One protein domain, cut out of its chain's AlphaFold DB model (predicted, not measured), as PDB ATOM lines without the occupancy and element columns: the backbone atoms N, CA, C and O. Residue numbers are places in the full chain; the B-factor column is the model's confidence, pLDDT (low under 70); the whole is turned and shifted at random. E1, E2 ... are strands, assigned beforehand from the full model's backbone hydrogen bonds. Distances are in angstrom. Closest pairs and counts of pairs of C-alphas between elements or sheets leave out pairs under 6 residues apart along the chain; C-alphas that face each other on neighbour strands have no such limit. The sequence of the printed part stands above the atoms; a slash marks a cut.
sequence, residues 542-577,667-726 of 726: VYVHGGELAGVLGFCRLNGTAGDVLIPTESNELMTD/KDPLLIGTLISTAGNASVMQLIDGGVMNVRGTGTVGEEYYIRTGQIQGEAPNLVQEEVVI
ATOM      1  N   VAL A 542      -5.242  27.113-134.920       92.44
ATOM      2  CA  VAL A 542      -3.827  26.740-134.804       92.44
ATOM      3  C   VAL A 542      -3.557  26.124-133.431       92.44
ATOM      4  O   VAL A 542      -4.099  26.573-132.420       92.44
ATOM      5  N   TYR A 543      -2.703  25.103-133.382       90.88
ATOM      6  CA  TYR A 543      -2.161  24.584-132.126       90.88
ATOM      7  C   TYR A 543      -0.808  25.240-131.844       90.88
ATOM      8  O   TYR A 543       0.054  25.301-132.722       90.88
ATOM      9  N   VAL A 544      -0.620  25.718-130.617       92.62
ATOM     10  CA  VAL A 544       0.633  26.325-130.152       92.62
ATOM     11  C   VAL A 544       1.028  25.663-128.838       92.62
ATOM     12  O   VAL A 544       0.183  25.527-127.950       92.62
ATOM     13  N   HIS A 545       2.289  25.240-128.702       90.62
ATOM     14  CA  HIS A 545       2.748  24.572-127.481       90.62
ATOM     15  C   HIS A 545       4.127  25.006-126.969       90.62
ATOM     16  O   HIS A 545       5.018  25.393-127.733       90.62
ATOM     17  N   GLY A 546       4.278  24.897-125.647       90.31
ATOM     18  CA  GLY A 546       5.524  25.089-124.910       90.31
ATOM     19  C   GLY A 546       6.510  23.929-125.008       90.31
ATOM     20  O   GLY A 546       6.254  22.909-125.653       90.31
ATOM     21  N   GLY A 547       7.656  24.109-124.353       85.88
ATOM     22  CA  GLY A 547       8.643  23.050-124.146       85.88
ATOM     23  C   GLY A 547       8.308  22.147-122.952       85.88
ATOM     24  O   GLY A 547       7.298  22.317-122.274       85.88
ATOM     25  N   GLU A 548       9.207  21.207-122.656       81.69
ATOM     26  CA  GLU A 548       9.072  20.252-121.542       81.69
ATOM     27  C   GLU A 548       8.969  20.912-120.158       81.69
ATOM     28  O   GLU A 548       8.326  20.381-119.252       81.69
ATOM     29  N   LEU A 549       9.603  22.073-119.983       83.94
ATOM     30  CA  LEU A 549       9.642  22.792-118.716       83.94
ATOM     31  C   LEU A 549       8.483  23.791-118.641       83.94
ATOM     32  O   LEU A 549       8.541  24.867-119.226       83.94
ATOM     33  N   ALA A 550       7.442  23.428-117.888       84.94
ATOM     34  CA  ALA A 550       6.276  24.273-117.599       84.94
ATOM     35  C   ALA A 550       5.531  24.822-118.838       84.94
ATOM     36  O   ALA A 550       4.897  25.873-118.760       84.94
ATOM     37  N   GLY A 551       5.592  24.115-119.972       88.81
ATOM     38  CA  GLY A 551       4.855  24.472-121.180       88.81
ATOM     39  C   GLY A 551       3.335  24.315-121.045       88.81
ATOM     40  O   GLY A 551       2.831  23.450-120.325       88.81
ATOM     41  N   VAL A 552       2.607  25.135-121.799       90.38
ATOM     42  CA  VAL A 552       1.156  25.036-122.021       90.38
ATOM     43  C   VAL A 552       0.914  24.600-123.467       90.38
ATOM     44  O   VAL A 552       1.680  24.963-124.360       90.38
ATOM     45  N   LEU A 553      -0.142  23.825-123.710       90.19
ATOM     46  CA  LEU A 553      -0.641  23.476-125.041       90.19
ATOM     47  C   LEU A 553      -1.992  24.166-125.241       90.19
ATOM     48  O   LEU A 553      -2.977  23.796-124.609       90.19
ATOM     49  N   GLY A 554      -2.058  25.162-126.123       90.38
ATOM     50  CA  GLY A 554      -3.322  25.818-126.455       90.38
ATOM     51  C   GLY A 554      -3.801  25.502-127.859       90.38
ATOM     52  O   GLY A 554      -3.032  25.518-128.825       90.38
ATOM     53  N   PHE A 555      -5.108  25.287-127.975       91.19
ATOM     54  CA  PHE A 555      -5.817  25.344-129.243       91.19
ATOM     55  C   PHE A 555      -6.392  26.747-129.433       91.19
ATOM     56  O   PHE A 555      -7.362  27.118-128.775       91.19
ATOM     57  N   CYS A 556      -5.778  27.535-130.313       93.69
ATOM     58  CA  CYS A 556      -6.200  28.895-130.622       93.69
ATOM     59  C   CYS A 556      -7.127  28.883-131.840       93.69
ATOM     60  O   CYS A 556      -6.714  28.430-132.907       93.69
ATOM     61  N   ARG A 557      -8.358  29.389-131.717       93.31
ATOM     62  CA  ARG A 557      -9.314  29.472-132.837       93.31
ATOM     63  C   ARG A 557     -10.087  30.784-132.865       93.31
ATOM     64  O   ARG A 557     -10.398  31.350-131.818       93.31
ATOM     65  N   LEU A 558     -10.467  31.212-134.068       91.06
ATOM     66  CA  LEU A 558     -11.276  32.414-134.268       91.06
ATOM     67  C   LEU A 558     -12.692  32.236-133.698       91.06
ATOM     68  O   LEU A 558     -13.340  31.195-133.881       91.06
ATOM     69  N   ASN A 559     -13.194  33.273-133.039       90.75
ATOM     70  CA  ASN A 559     -14.520  33.331-132.448       90.75
ATOM     71  C   ASN A 559     -15.618  33.091-133.500       90.75
ATOM     72  O   ASN A 559     -15.496  33.442-134.672       90.75
ATOM     73  N   GLY A 560     -16.693  32.411-133.100       85.50
ATOM     74  CA  GLY A 560     -17.746  31.946-134.009       85.50
ATOM     75  C   GLY A 560     -17.349  30.820-134.984       85.50
ATOM     76  O   GLY A 560     -18.247  30.229-135.583       85.50
ATOM     77  N   THR A 561     -16.063  30.473-135.125       87.56
ATOM     78  CA  THR A 561     -15.590  29.392-136.013       87.56
ATOM     79  C   THR A 561     -15.345  28.073-135.271       87.56
ATOM     80  O   THR A 561     -15.225  28.043-134.042       87.56
ATOM     81  N   ALA A 562     -15.252  26.972-136.025       83.12
ATOM     82  CA  ALA A 562     -14.970  25.639-135.494       83.12
ATOM     83  C   ALA A 562     -13.468  25.342-135.294       83.12
ATOM     84  O   ALA A 562     -13.149  24.371-134.613       83.12
ATOM     85  N   GLY A 563     -12.561  26.147-135.866       83.62
ATOM     86  CA  GLY A 563     -11.122  25.852-135.877       83.62
ATOM     87  C   GLY A 563     -10.744  24.637-136.742       83.62
ATOM     88  O   GLY A 563      -9.786  23.940-136.436       83.62
ATOM     89  N   ASP A 564     -11.527  24.343-137.784       84.12
ATOM     90  CA  ASP A 564     -11.413  23.174-138.665       84.12
ATOM     91  C   ASP A 564     -10.429  23.339-139.844       84.12
ATOM     92  O   ASP A 564     -10.051  22.351-140.474       84.12
ATOM     93  N   VAL A 565      -9.986  24.567-140.133       88.25
ATOM     94  CA  VAL A 565      -8.964  24.885-141.142       88.25
ATOM     95  C   VAL A 565      -7.702  25.338-140.416       88.25
ATOM     96  O   VAL A 565      -7.587  26.491-139.992       88.25
ATOM     97  N   LEU A 566      -6.765  24.407-140.245       86.62
ATOM     98  CA  LEU A 566      -5.621  24.566-139.350       86.62
ATOM     99  C   LEU A 566      -4.366  25.121-140.037       86.62
ATOM    100  O   LEU A 566      -3.967  24.660-141.107       86.62
ATOM    101  N   ILE A 567      -3.694  26.049-139.354       88.12
ATOM    102  CA  ILE A 567      -2.265  26.333-139.557       88.12
ATOM    103  C   ILE A 567      -1.462  25.155-138.967       88.12
ATOM    104  O   ILE A 567      -1.864  24.629-137.925       88.12
ATOM    105  N   PRO A 568      -0.326  24.740-139.569       85.44
ATOM    106  CA  PRO A 568       0.599  23.804-138.933       85.44
ATOM    107  C   PRO A 568       0.953  24.217-137.498       85.44
ATOM    108  O   PRO A 568       1.210  25.390-137.238       85.44
ATOM    109  N   THR A 569       0.990  23.243-136.587       87.88
ATOM    110  CA  THR A 569       1.347  23.447-135.175       87.88
ATOM    111  C   THR A 569       2.699  24.147-135.030       87.88
ATOM    112  O   THR A 569       3.685  23.722-135.636       87.88
ATOM    113  N   GLU A 570       2.754  25.184-134.194       89.62
ATOM    114  CA  GLU A 570       3.981  25.930-133.891       89.62
ATOM    115  C   GLU A 570       4.437  25.683-132.444       89.62
ATOM    116  O   GLU A 570       3.637  25.640-131.506       89.62
ATOM    117  N   SER A 571       5.749  25.529-132.261       89.69
ATOM    118  CA  SER A 571       6.377  25.134-130.993       89.69
ATOM    119  C   SER A 571       7.371  26.199-130.524       89.69
ATOM    120  O   SER A 571       8.306  26.512-131.267       89.69
ATOM    121  N   ASN A 572       7.233  26.729-129.306       92.12
ATOM    122  CA  ASN A 572       8.186  27.692-128.739       92.12
ATOM    123  C   ASN A 572       8.323  27.497-127.218       92.12
ATOM    124  O   ASN A 572       7.330  27.520-126.498       92.12
ATOM    125  N   GLU A 573       9.557  27.333-126.727       91.06
ATOM    126  CA  GLU A 573       9.871  27.046-125.315       91.06
ATOM    127  C   GLU A 573       9.253  28.057-124.331       91.06
ATOM    128  O   GLU A 573       8.847  27.668-123.240       91.06
ATOM    129  N   LEU A 574       9.100  29.327-124.730       94.75
ATOM    130  CA  LEU A 574       8.560  30.405-123.890       94.75
ATOM    131  C   LEU A 574       7.029  30.370-123.706       94.75
ATOM    132  O   LEU A 574       6.494  31.187-122.957       94.75
ATOM    133  N   MET A 575       6.307  29.444-124.349       94.81
ATOM    134  CA  MET A 575       4.849  29.276-124.206       94.81
ATOM    135  C   MET A 575       4.487  28.577-122.879       94.81
ATOM    136  O   MET A 575       4.009  27.443-122.853       94.81
ATOM    137  N   THR A 576       4.745  29.264-121.765       94.12
ATOM    138  CA  THR A 576       4.550  28.789-120.379       94.12
ATOM    139  C   THR A 576       3.259  29.285-119.726       94.12
ATOM    140  O   THR A 576       3.001  29.007-118.559       94.12
ATOM    141  N   ASP A 577       2.468  30.068-120.457       93.38
ATOM    142  CA  ASP A 577       1.239  30.707-119.991       93.38
ATOM    143  C   ASP A 577       0.260  30.814-121.172       93.38
ATOM    144  O   ASP A 577       0.670  31.070-122.311       93.38
ATOM    145  N   LYS A 667       9.901  23.185-143.017       71.44
ATOM    146  CA  LYS A 667       9.903  23.257-141.554       71.44
ATOM    147  C   LYS A 667       9.837  21.832-140.996       71.44
ATOM    148  O   LYS A 667       8.899  21.103-141.300       71.44
ATOM    149  N   ASP A 668      10.782  21.488-140.125       75.06
ATOM    150  CA  ASP A 668      10.676  20.364-139.187       75.06
ATOM    151  C   ASP A 668      10.364  20.931-137.783       75.06
ATOM    152  O   ASP A 668      11.297  21.103-136.978       75.06
ATOM    153  N   PRO A 669       9.096  21.296-137.488       75.62
ATOM    154  CA  PRO A 669       8.688  21.710-136.148       75.62
ATOM    155  C   PRO A 669       8.796  20.536-135.171       75.62
ATOM    156  O   PRO A 669       8.847  19.370-135.576       75.62
ATOM    157  N   LEU A 670       8.821  20.845-133.875       82.31
ATOM    158  CA  LEU A 670       8.497  19.849-132.865       82.31
ATOM    159  C   LEU A 670       6.972  19.683-132.869       82.31
ATOM    160  O   LEU A 670       6.251  20.675-132.899       82.31
ATOM    161  N   LEU A 671       6.489  18.445-132.893       84.44
ATOM    162  CA  LEU A 671       5.065  18.118-132.821       84.44
ATOM    163  C   LEU A 671       4.821  17.183-131.637       84.44
ATOM    164  O   LEU A 671       5.716  16.434-131.249       84.44
ATOM    165  N   ILE A 672       3.601  17.176-131.113       85.00
ATOM    166  CA  ILE A 672       3.142  16.230-130.087       85.00
ATOM    167  C   ILE A 672       2.047  15.348-130.697       85.00
ATOM    168  O   ILE A 672       1.245  15.804-131.518       85.00
ATOM    169  N   GLY A 673       2.005  14.081-130.290       85.19
ATOM    170  CA  GLY A 673       0.898  13.183-130.596       85.19
ATOM    171  C   GLY A 673       0.832  11.971-129.673       85.19
ATOM    172  O   GLY A 673       1.811  11.624-129.014       85.19
ATOM    173  N   THR A 674      -0.313  11.294-129.659       87.94
ATOM    174  CA  THR A 674      -0.551  10.050-128.915       87.94
ATOM    175  C   THR A 674      -0.183   8.833-129.767       87.94
ATOM    176  O   THR A 674      -0.522   8.766-130.953       87.94
ATOM    177  N   LEU A 675       0.484   7.830-129.192       87.62
ATOM    178  CA  LEU A 675       0.883   6.626-129.927       87.62
ATOM    179  C   LEU A 675      -0.268   5.608-130.024       87.62
ATOM    180  O   LEU A 675      -0.683   5.034-129.020       87.62
ATOM    181  N   ILE A 676      -0.764   5.344-131.242       90.44
ATOM    182  CA  ILE A 676      -1.892   4.422-131.491       90.44
ATOM    183  C   ILE A 676      -1.423   2.961-131.574       90.44
ATOM    184  O   ILE A 676      -2.100   2.057-131.087       90.44
ATOM    185  N   SER A 677      -0.294   2.695-132.242       87.81
ATOM    186  CA  SER A 677       0.234   1.330-132.398       87.81
ATOM    187  C   SER A 677       1.713   1.306-132.787       87.81
ATOM    188  O   SER A 677       2.158   2.172-133.538       87.81
ATOM    189  N   THR A 678       2.436   0.274-132.345       85.31
ATOM    190  CA  THR A 678       3.851   0.013-132.675       85.31
ATOM    191  C   THR A 678       3.974  -1.291-133.471       85.31
ATOM    192  O   THR A 678       3.395  -2.309-133.092       85.31
ATOM    193  N   ALA A 679       4.747  -1.288-134.559       83.31
ATOM    194  CA  ALA A 679       4.977  -2.429-135.446       83.31
ATOM    195  C   ALA A 679       6.463  -2.517-135.854       83.31
ATOM    196  O   ALA A 679       6.896  -1.986-136.881       83.31
ATOM    197  N   GLY A 680       7.273  -3.196-135.034       81.56
ATOM    198  CA  GLY A 680       8.732  -3.168-135.179       81.56
ATOM    199  C   GLY A 680       9.265  -1.758-134.911       81.56
ATOM    200  O   GLY A 680       8.827  -1.122-133.964       81.56
ATOM    201  N   ASN A 681      10.169  -1.247-135.751       80.62
ATOM    202  CA  ASN A 681      10.769   0.090-135.584       80.62
ATOM    203  C   ASN A 681       9.914   1.245-136.156       80.62
ATOM    204  O   ASN A 681      10.413   2.367-136.290       80.62
ATOM    205  N   ALA A 682       8.665   0.977-136.542       85.44
ATOM    206  CA  ALA A 682       7.711   1.980-136.999       85.44
ATOM    207  C   ALA A 682       6.492   1.998-136.071       85.44
ATOM    208  O   ALA A 682       5.999   0.943-135.676       85.44
ATOM    209  N   SER A 683       5.989   3.189-135.771       89.75
ATOM    210  CA  SER A 683       4.768   3.397-134.992       89.75
ATOM    211  C   SER A 683       3.812   4.299-135.769       89.75
ATOM    212  O   SER A 683       4.255   5.104-136.589       89.75
ATOM    213  N   VAL A 684       2.508   4.177-135.526       89.25
ATOM    214  CA  VAL A 684       1.508   5.129-136.034       89.25
ATOM    215  C   VAL A 684       0.966   5.939-134.863       89.25
ATOM    216  O   VAL A 684       0.634   5.388-133.809       89.25
ATOM    217  N   MET A 685       0.923   7.253-135.049       86.31
ATOM    218  CA  MET A 685       0.600   8.246-134.034       86.31
ATOM    219  C   MET A 685      -0.536   9.147-134.503       86.31
ATOM    220  O   MET A 685      -0.632   9.469-135.688       86.31
ATOM    221  N   GLN A 686      -1.363   9.565-133.550       87.56
ATOM    222  CA  GLN A 686      -2.354  10.613-133.727       87.56
ATOM    223  C   GLN A 686      -1.750  11.936-133.278       87.56
ATOM    224  O   GLN A 686      -1.442  12.104-132.102       87.56
ATOM    225  N   LEU A 687      -1.563  12.864-134.209       83.31
ATOM    226  CA  LEU A 687      -1.250  14.254-133.887       83.31
ATOM    227  C   LEU A 687      -2.444  14.909-133.163       83.31
ATOM    228  O   LEU A 687      -3.577  14.436-133.276       83.31
ATOM    229  N   ILE A 688      -2.201  15.996-132.422       78.62
ATOM    230  CA  ILE A 688      -3.245  16.699-131.641       78.62
ATOM    231  C   ILE A 688      -4.407  17.189-132.530       78.62
ATOM    232  O   ILE A 688      -5.559  17.172-132.103       78.62
ATOM    233  N   ASP A 689      -4.128  17.541-133.788       68.88
ATOM    234  CA  ASP A 689      -5.125  17.903-134.810       68.88
ATOM    235  C   ASP A 689      -5.996  16.722-135.302       68.88
ATOM    236  O   ASP A 689      -6.877  16.889-136.146       68.88
ATOM    237  N   GLY A 690      -5.761  15.510-134.787       73.81
ATOM    238  CA  GLY A 690      -6.379  14.264-135.240       73.81
ATOM    239  C   GLY A 690      -5.647  13.580-136.403       73.81
ATOM    240  O   GLY A 690      -6.113  12.550-136.893       73.81
ATOM    241  N   GLY A 691      -4.509  14.121-136.844       78.50
ATOM    242  CA  GLY A 691      -3.743  13.678-138.003       78.50
ATOM    243  C   GLY A 691      -3.090  12.295-137.865       78.50
ATOM    244  O   GLY A 691      -2.339  12.018-136.932       78.50
ATOM    245  N   VAL A 692      -3.356  11.445-138.863       85.94
ATOM    246  CA  VAL A 692      -2.763  10.120-139.155       85.94
ATOM    247  C   VAL A 692      -1.258  10.085-139.507       85.94
ATOM    248  O   VAL A 692      -0.982  10.032-140.707       85.94
ATOM    249  N   MET A 693      -0.279  10.068-138.586       85.62
ATOM    250  CA  MET A 693       1.155   9.996-138.971       85.62
ATOM    251  C   MET A 693       1.832   8.634-138.712       85.62
ATOM    252  O   MET A 693       1.781   8.093-137.613       85.62
ATOM    253  N   ASN A 694       2.571   8.120-139.707       89.12
ATOM    254  CA  ASN A 694       3.556   7.045-139.518       89.12
ATOM    255  C   ASN A 694       4.923   7.642-139.142       89.12
ATOM    256  O   ASN A 694       5.461   8.466-139.884       89.12
ATOM    257  N   VAL A 695       5.512   7.186-138.037       89.19
ATOM    258  CA  VAL A 695       6.799   7.662-137.506       89.19
ATOM    259  C   VAL A 695       7.777   6.512-137.268       89.19
ATOM    260  O   VAL A 695       7.397   5.349-137.132       89.19
ATOM    261  N   ARG A 696       9.069   6.839-137.197       89.25
ATOM    262  CA  ARG A 696      10.134   5.914-136.783       89.25
ATOM    263  C   ARG A 696      10.331   5.970-135.269       89.25
ATOM    264  O   ARG A 696      10.317   7.055-134.692       89.25
ATOM    265  N   GLY A 697      10.572   4.817-134.659       86.94
ATOM    266  CA  GLY A 697      10.694   4.663-133.208       86.94
ATOM    267  C   GLY A 697       9.589   3.793-132.616       86.94
ATOM    268  O   GLY A 697       8.684   3.337-133.320       86.94
ATOM    269  N   THR A 698       9.696   3.552-131.314       85.06
ATOM    270  CA  THR A 698       8.836   2.657-130.529       85.06
ATOM    271  C   THR A 698       8.530   3.292-129.184       85.06
ATOM    272  O   THR A 698       9.444   3.823-128.556       85.06
ATOM    273  N   GLY A 699       7.293   3.167-128.718       85.44
ATOM    274  CA  GLY A 699       6.870   3.626-127.398       85.44
ATOM    275  C   GLY A 699       5.677   2.831-126.873       85.44
ATOM    276  O   GLY A 699       5.218   1.875-127.512       85.44
ATOM    277  N   THR A 700       5.182   3.240-125.710       85.56
ATOM    278  CA  THR A 700       3.988   2.692-125.068       85.56
ATOM    279  C   THR A 700       2.739   3.181-125.801       85.56
ATOM    280  O   THR A 700       2.577   4.370-126.062       85.56
ATOM    281  N   VAL A 701       1.841   2.259-126.156       87.44
ATOM    282  CA  VAL A 701       0.569   2.603-126.810       87.44
ATOM    283  C   VAL A 701      -0.340   3.326-125.817       87.44
ATOM    284  O   VAL A 701      -0.625   2.788-124.750       87.44
ATOM    285  N   GLY A 702      -0.825   4.506-126.202       84.06
ATOM    286  CA  GLY A 702      -1.664   5.383-125.382       84.06
ATOM    287  C   GLY A 702      -0.935   6.570-124.748       84.06
ATOM    288  O   GLY A 702      -1.610   7.514-124.353       84.06
ATOM    289  N   GLU A 703       0.401   6.564-124.704       85.69
ATOM    290  CA  GLU A 703       1.196   7.687-124.187       85.69
ATOM    291  C   GLU A 703       1.483   8.737-125.277       85.69
ATOM    292  O   GLU A 703       1.389   8.462-126.483       85.69
ATOM    293  N   GLU A 704       1.832   9.953-124.852       86.75
ATOM    294  CA  GLU A 704       2.191  11.067-125.734       86.75
ATOM    295  C   GLU A 704       3.704  11.116-125.997       86.75
ATOM    296  O   GLU A 704       4.523  10.903-125.104       86.75
ATOM    297  N   TYR A 705       4.093  11.412-127.239       85.81
ATOM    298  CA  TYR A 705       5.494  11.503-127.656       85.81
ATOM    299  C   TYR A 705       5.742  12.740-128.518       85.81
ATOM    300  O   TYR A 705       4.907  13.126-129.343       85.81
ATOM    301  N   TYR A 706       6.939  13.310-128.383       86.06
ATOM    302  CA  TYR A 706       7.436  14.331-129.296       86.06
ATOM    303  C   TYR A 706       7.893  13.712-130.617       86.06
ATOM    304  O   TYR A 706       8.668  12.752-130.646       86.06
ATOM    305  N   ILE A 707       7.467  14.311-131.726       85.62
ATOM    306  CA  ILE A 707       7.782  13.907-133.095       85.62
ATOM    307  C   ILE A 707       8.568  15.030-133.772       85.62
ATOM    308  O   ILE A 707       8.198  16.200-133.693       85.62
ATOM    309  N   ARG A 708       9.622  14.668-134.509       84.88
ATOM    310  CA  ARG A 708      10.323  15.565-135.439       84.88
ATOM    311  C   ARG A 708      10.846  14.784-136.643       84.88
ATOM    312  O   ARG A 708      11.278  13.644-136.479       84.88
ATOM    313  N   THR A 709      10.756  15.343-137.852       83.12
ATOM    314  CA  THR A 709      11.221  14.709-139.111       83.12
ATOM    315  C   THR A 709      10.732  13.248-139.286       83.12
ATOM    316  O   THR A 709      11.461  12.349-139.727       83.12
ATOM    317  N   GLY A 710       9.492  12.962-138.866       83.06
ATOM    318  CA  GLY A 710       8.908  11.612-138.887       83.06
ATOM    319  C   GLY A 710       9.617  10.592-137.981       83.06
ATOM    320  O   GLY A 710       9.753   9.421-138.353       83.06
ATOM    321  N   GLN A 711      10.116  11.025-136.824       87.31
ATOM    322  CA  GLN A 711      10.751  10.185-135.810       87.31
ATOM    323  C   GLN A 711      10.381  10.655-134.393       87.31
ATOM    324  O   GLN A 711      10.388  11.857-134.118       87.31
ATOM    325  N   ILE A 712      10.115   9.698-133.499       87.88
ATOM    326  CA  ILE A 712       9.941   9.927-132.057       87.88
ATOM    327  C   ILE A 712      11.267  10.413-131.453       87.88
ATOM    328  O   ILE A 712      12.303   9.773-131.642       87.88
ATOM    329  N   GLN A 713      11.227  11.538-130.739       85.88
ATOM    330  CA  GLN A 713      12.379  12.130-130.050       85.88
ATOM    331  C   GLN A 713      12.442  11.708-128.574       85.88
ATOM    332  O   GLN A 713      13.520  11.415-128.065       85.88
ATOM    333  N   GLY A 714      11.285  11.634-127.912       83.69
ATOM    334  CA  GLY A 714      11.129  11.283-126.500       83.69
ATOM    335  C   GLY A 714       9.654  11.282-126.093       83.69
ATOM    336  O   GLY A 714       8.791  11.628-126.903       83.69
ATOM    337  N   GLU A 715       9.369  10.877-124.857       83.12
ATOM    338  CA  GLU A 715       8.034  11.005-124.249       83.12
ATOM    339  C   GLU A 715       7.705  12.488-124.053       83.12
ATOM    340  O   GLU A 715       8.554  13.260-123.609       83.12
ATOM    341  N   ALA A 716       6.490  12.892-124.420       79.81
ATOM    342  CA  ALA A 716       6.017  14.245-124.173       79.81
ATOM    343  C   ALA A 716       5.399  14.303-122.766       79.81
ATOM    344  O   ALA A 716       4.605  13.427-122.415       79.81
ATOM    345  N   PRO A 717       5.730  15.308-121.937       77.50
ATOM    346  CA  PRO A 717       5.002  15.527-120.700       77.50
ATOM    347  C   PRO A 717       3.568  15.951-121.030       77.50
ATOM    348  O   PRO A 717       3.345  16.727-121.955       77.50
ATOM    349  N   ASN A 718       2.610  15.476-120.235       76.38
ATOM    350  CA  ASN A 718       1.201  15.856-120.335       76.38
ATOM    351  C   ASN A 718       1.044  17.363-120.041       76.38
ATOM    352  O   ASN A 718       1.011  17.777-118.878       76.38
ATOM    353  N   LEU A 719       1.038  18.175-121.102       78.62
ATOM    354  CA  LEU A 719       0.929  19.633-121.033       78.62
ATOM    355  C   LEU A 719      -0.495  20.045-120.640       78.62
ATOM    356  O   LEU A 719      -1.473  19.391-121.003       78.62
ATOM    357  N   VAL A 720      -0.630  21.178-119.946       77.50
ATOM    358  CA  VAL A 720      -1.955  21.748-119.656       77.50
ATOM    359  C   VAL A 720      -2.615  22.151-120.976       77.50
ATOM    360  O   VAL A 720      -2.049  22.952-121.720       77.50
ATOM    361  N   GLN A 721      -3.783  21.569-121.265       81.25
ATOM    362  CA  GLN A 721      -4.550  21.805-122.491       81.25
ATOM    363  C   GLN A 721      -5.595  22.907-122.283       81.25
ATOM    364  O   GLN A 721      -6.529  22.721-121.504       81.25
ATOM    365  N   GLU A 722      -5.471  24.010-123.022       84.69
ATOM    366  CA  GLU A 722      -6.386  25.162-122.966       84.69
ATOM    367  C   GLU A 722      -7.063  25.431-124.326       84.69
ATOM    368  O   GLU A 722      -6.440  25.306-125.384       84.69
ATOM    369  N   GLU A 723      -8.339  25.835-124.319       85.62
ATOM    370  CA  GLU A 723      -9.045  26.307-125.523       85.62
ATOM    371  C   GLU A 723      -9.064  27.842-125.539       85.62
ATOM    372  O   GLU A 723      -9.775  28.481-124.763       85.62
ATOM    373  N   VAL A 724      -8.302  28.441-126.454       88.00
ATOM    374  CA  VAL A 724      -8.185  29.892-126.593       88.00
ATOM    375  C   VAL A 724      -9.092  30.368-127.725       88.00
ATOM    376  O   VAL A 724      -8.809  30.173-128.908       88.00
ATOM    377  N   VAL A 725     -10.191  31.023-127.356       88.06
ATOM    378  CA  VAL A 725     -11.073  31.705-128.312       88.06
ATOM    379  C   VAL A 725     -10.572  33.131-128.527       88.06
ATOM    380  O   VAL A 725     -10.397  33.869-127.552       88.06
ATOM    381  N   ILE A 726     -10.342  33.480-129.793       86.62
ATOM    382  CA  ILE A 726      -9.858  34.780-130.287       86.62
ATOM    383  C   ILE A 726     -11.011  35.492-130.996       86.62
ATOM    384  O   ILE A 726     -11.355  35.057-132.117       86.62
TER     385      ILE A 726
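AT A GLANCE: This is residues 542 to 577 and 667 to 726 of the 726 residues of an uncharacterized protein of Methylophaga sp (UniProt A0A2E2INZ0). Two lobes sit end to end: an open, only slightly curled sheet of E3, E1, E2 and E9, and a strongly twisted sheet of E6, E5, E4, E7 and E8, folded back on itself like part of a barrel. The edge strands of that second lobe, E6 and E8, come together at one end, and residues 716 to 719 lead from it back to E9 in the first. The printed part has 96 residues, with nine named strands, E1 to E9 in order along the chain, and no named helix; the class is all strand. The first sheet runs E3, E1, E2, E9 and is mixed; the second runs E6, E5, E4, E7, E8 and is antiparallel throughout. The whole is compact, with a radius of gyration of the C-alphas of 13.5 A, yet elongated, spanning 43 by 28 by 25 A.

IN THESE COORDINATES: Find C-alpha 542 at (-3.827, 26.740, -134.804), where E1, residues 542 to 545, begins. Read on to E2, residues 552 to 557, 15.7 A long, and E3, residues 566 to 571, 14.6 A. Beyond the cut, look for C-alpha 671 at (5.065, 18.118, -132.821); there E4, residues 671 to 679, begins, the longest strand at 20.7 A, and it bends by 74 degrees at residue 676. Next come E5, residues 682 to 687, 15.5 A, then E6, residues 692 to 696, E7, residues 704 to 708, and E8, residues 711 to 715. E9, residues 720 to 725, 16.0 A, ends at C-alpha 725, (-11.073, 31.705, -128.312).

HOW THE PARTS SIT: In the first sheet, E1 and E2 form a hairpin, antiparallel at 168 degrees; look at N 544 and O 554, 3.0 A apart. E3 is parallel to E1 at 12 degrees, with N 570 and O 543 at 3.1 A. E9 is parallel to E2 at 22 degrees, with N 724 and O 555 at 2.8 A. In the second sheet, E4, E5 and E6 form a meander, each strand the antiparallel neighbour of the one before. N 686 and O 674 are 2.8 A apart, and N 685 and O 693 also 2.8 A. E7 is the antiparallel neighbour of E4, with N 671 and O 707 at 2.9 A; E4 to E7 form a Greek key, a meander whose first strand pairs with the fourth. E7 and E8 form a hairpin, with N 713 and O 706 at 2.8 A. In this folded sheet, one sheet bent back into two leaves, E6 and E5 face E7 and E8, with E4 as the hinge; the closest C-alphas of E6 and E8, Arg 696 and Gln 711, are 4.4 A apart. Between the sheets, the closest C-alphas of E3 and E4, Thr 569 and Leu 671, are 6.9 A apart, while E1 and E7, for instance, are apart.

THE WHOLE: The two C-alphas farthest apart, Gly 560 and Gly 680, are 44.0 A from each other. Residues 578 to 666 are not printed, and C-alphas 577 and 667 are 24.4 A apart across the cut. Of the links that are printed whole, none is long. The mean pLDDT of the printed part is 85.9; one printed residue, Asp 689, is under 70.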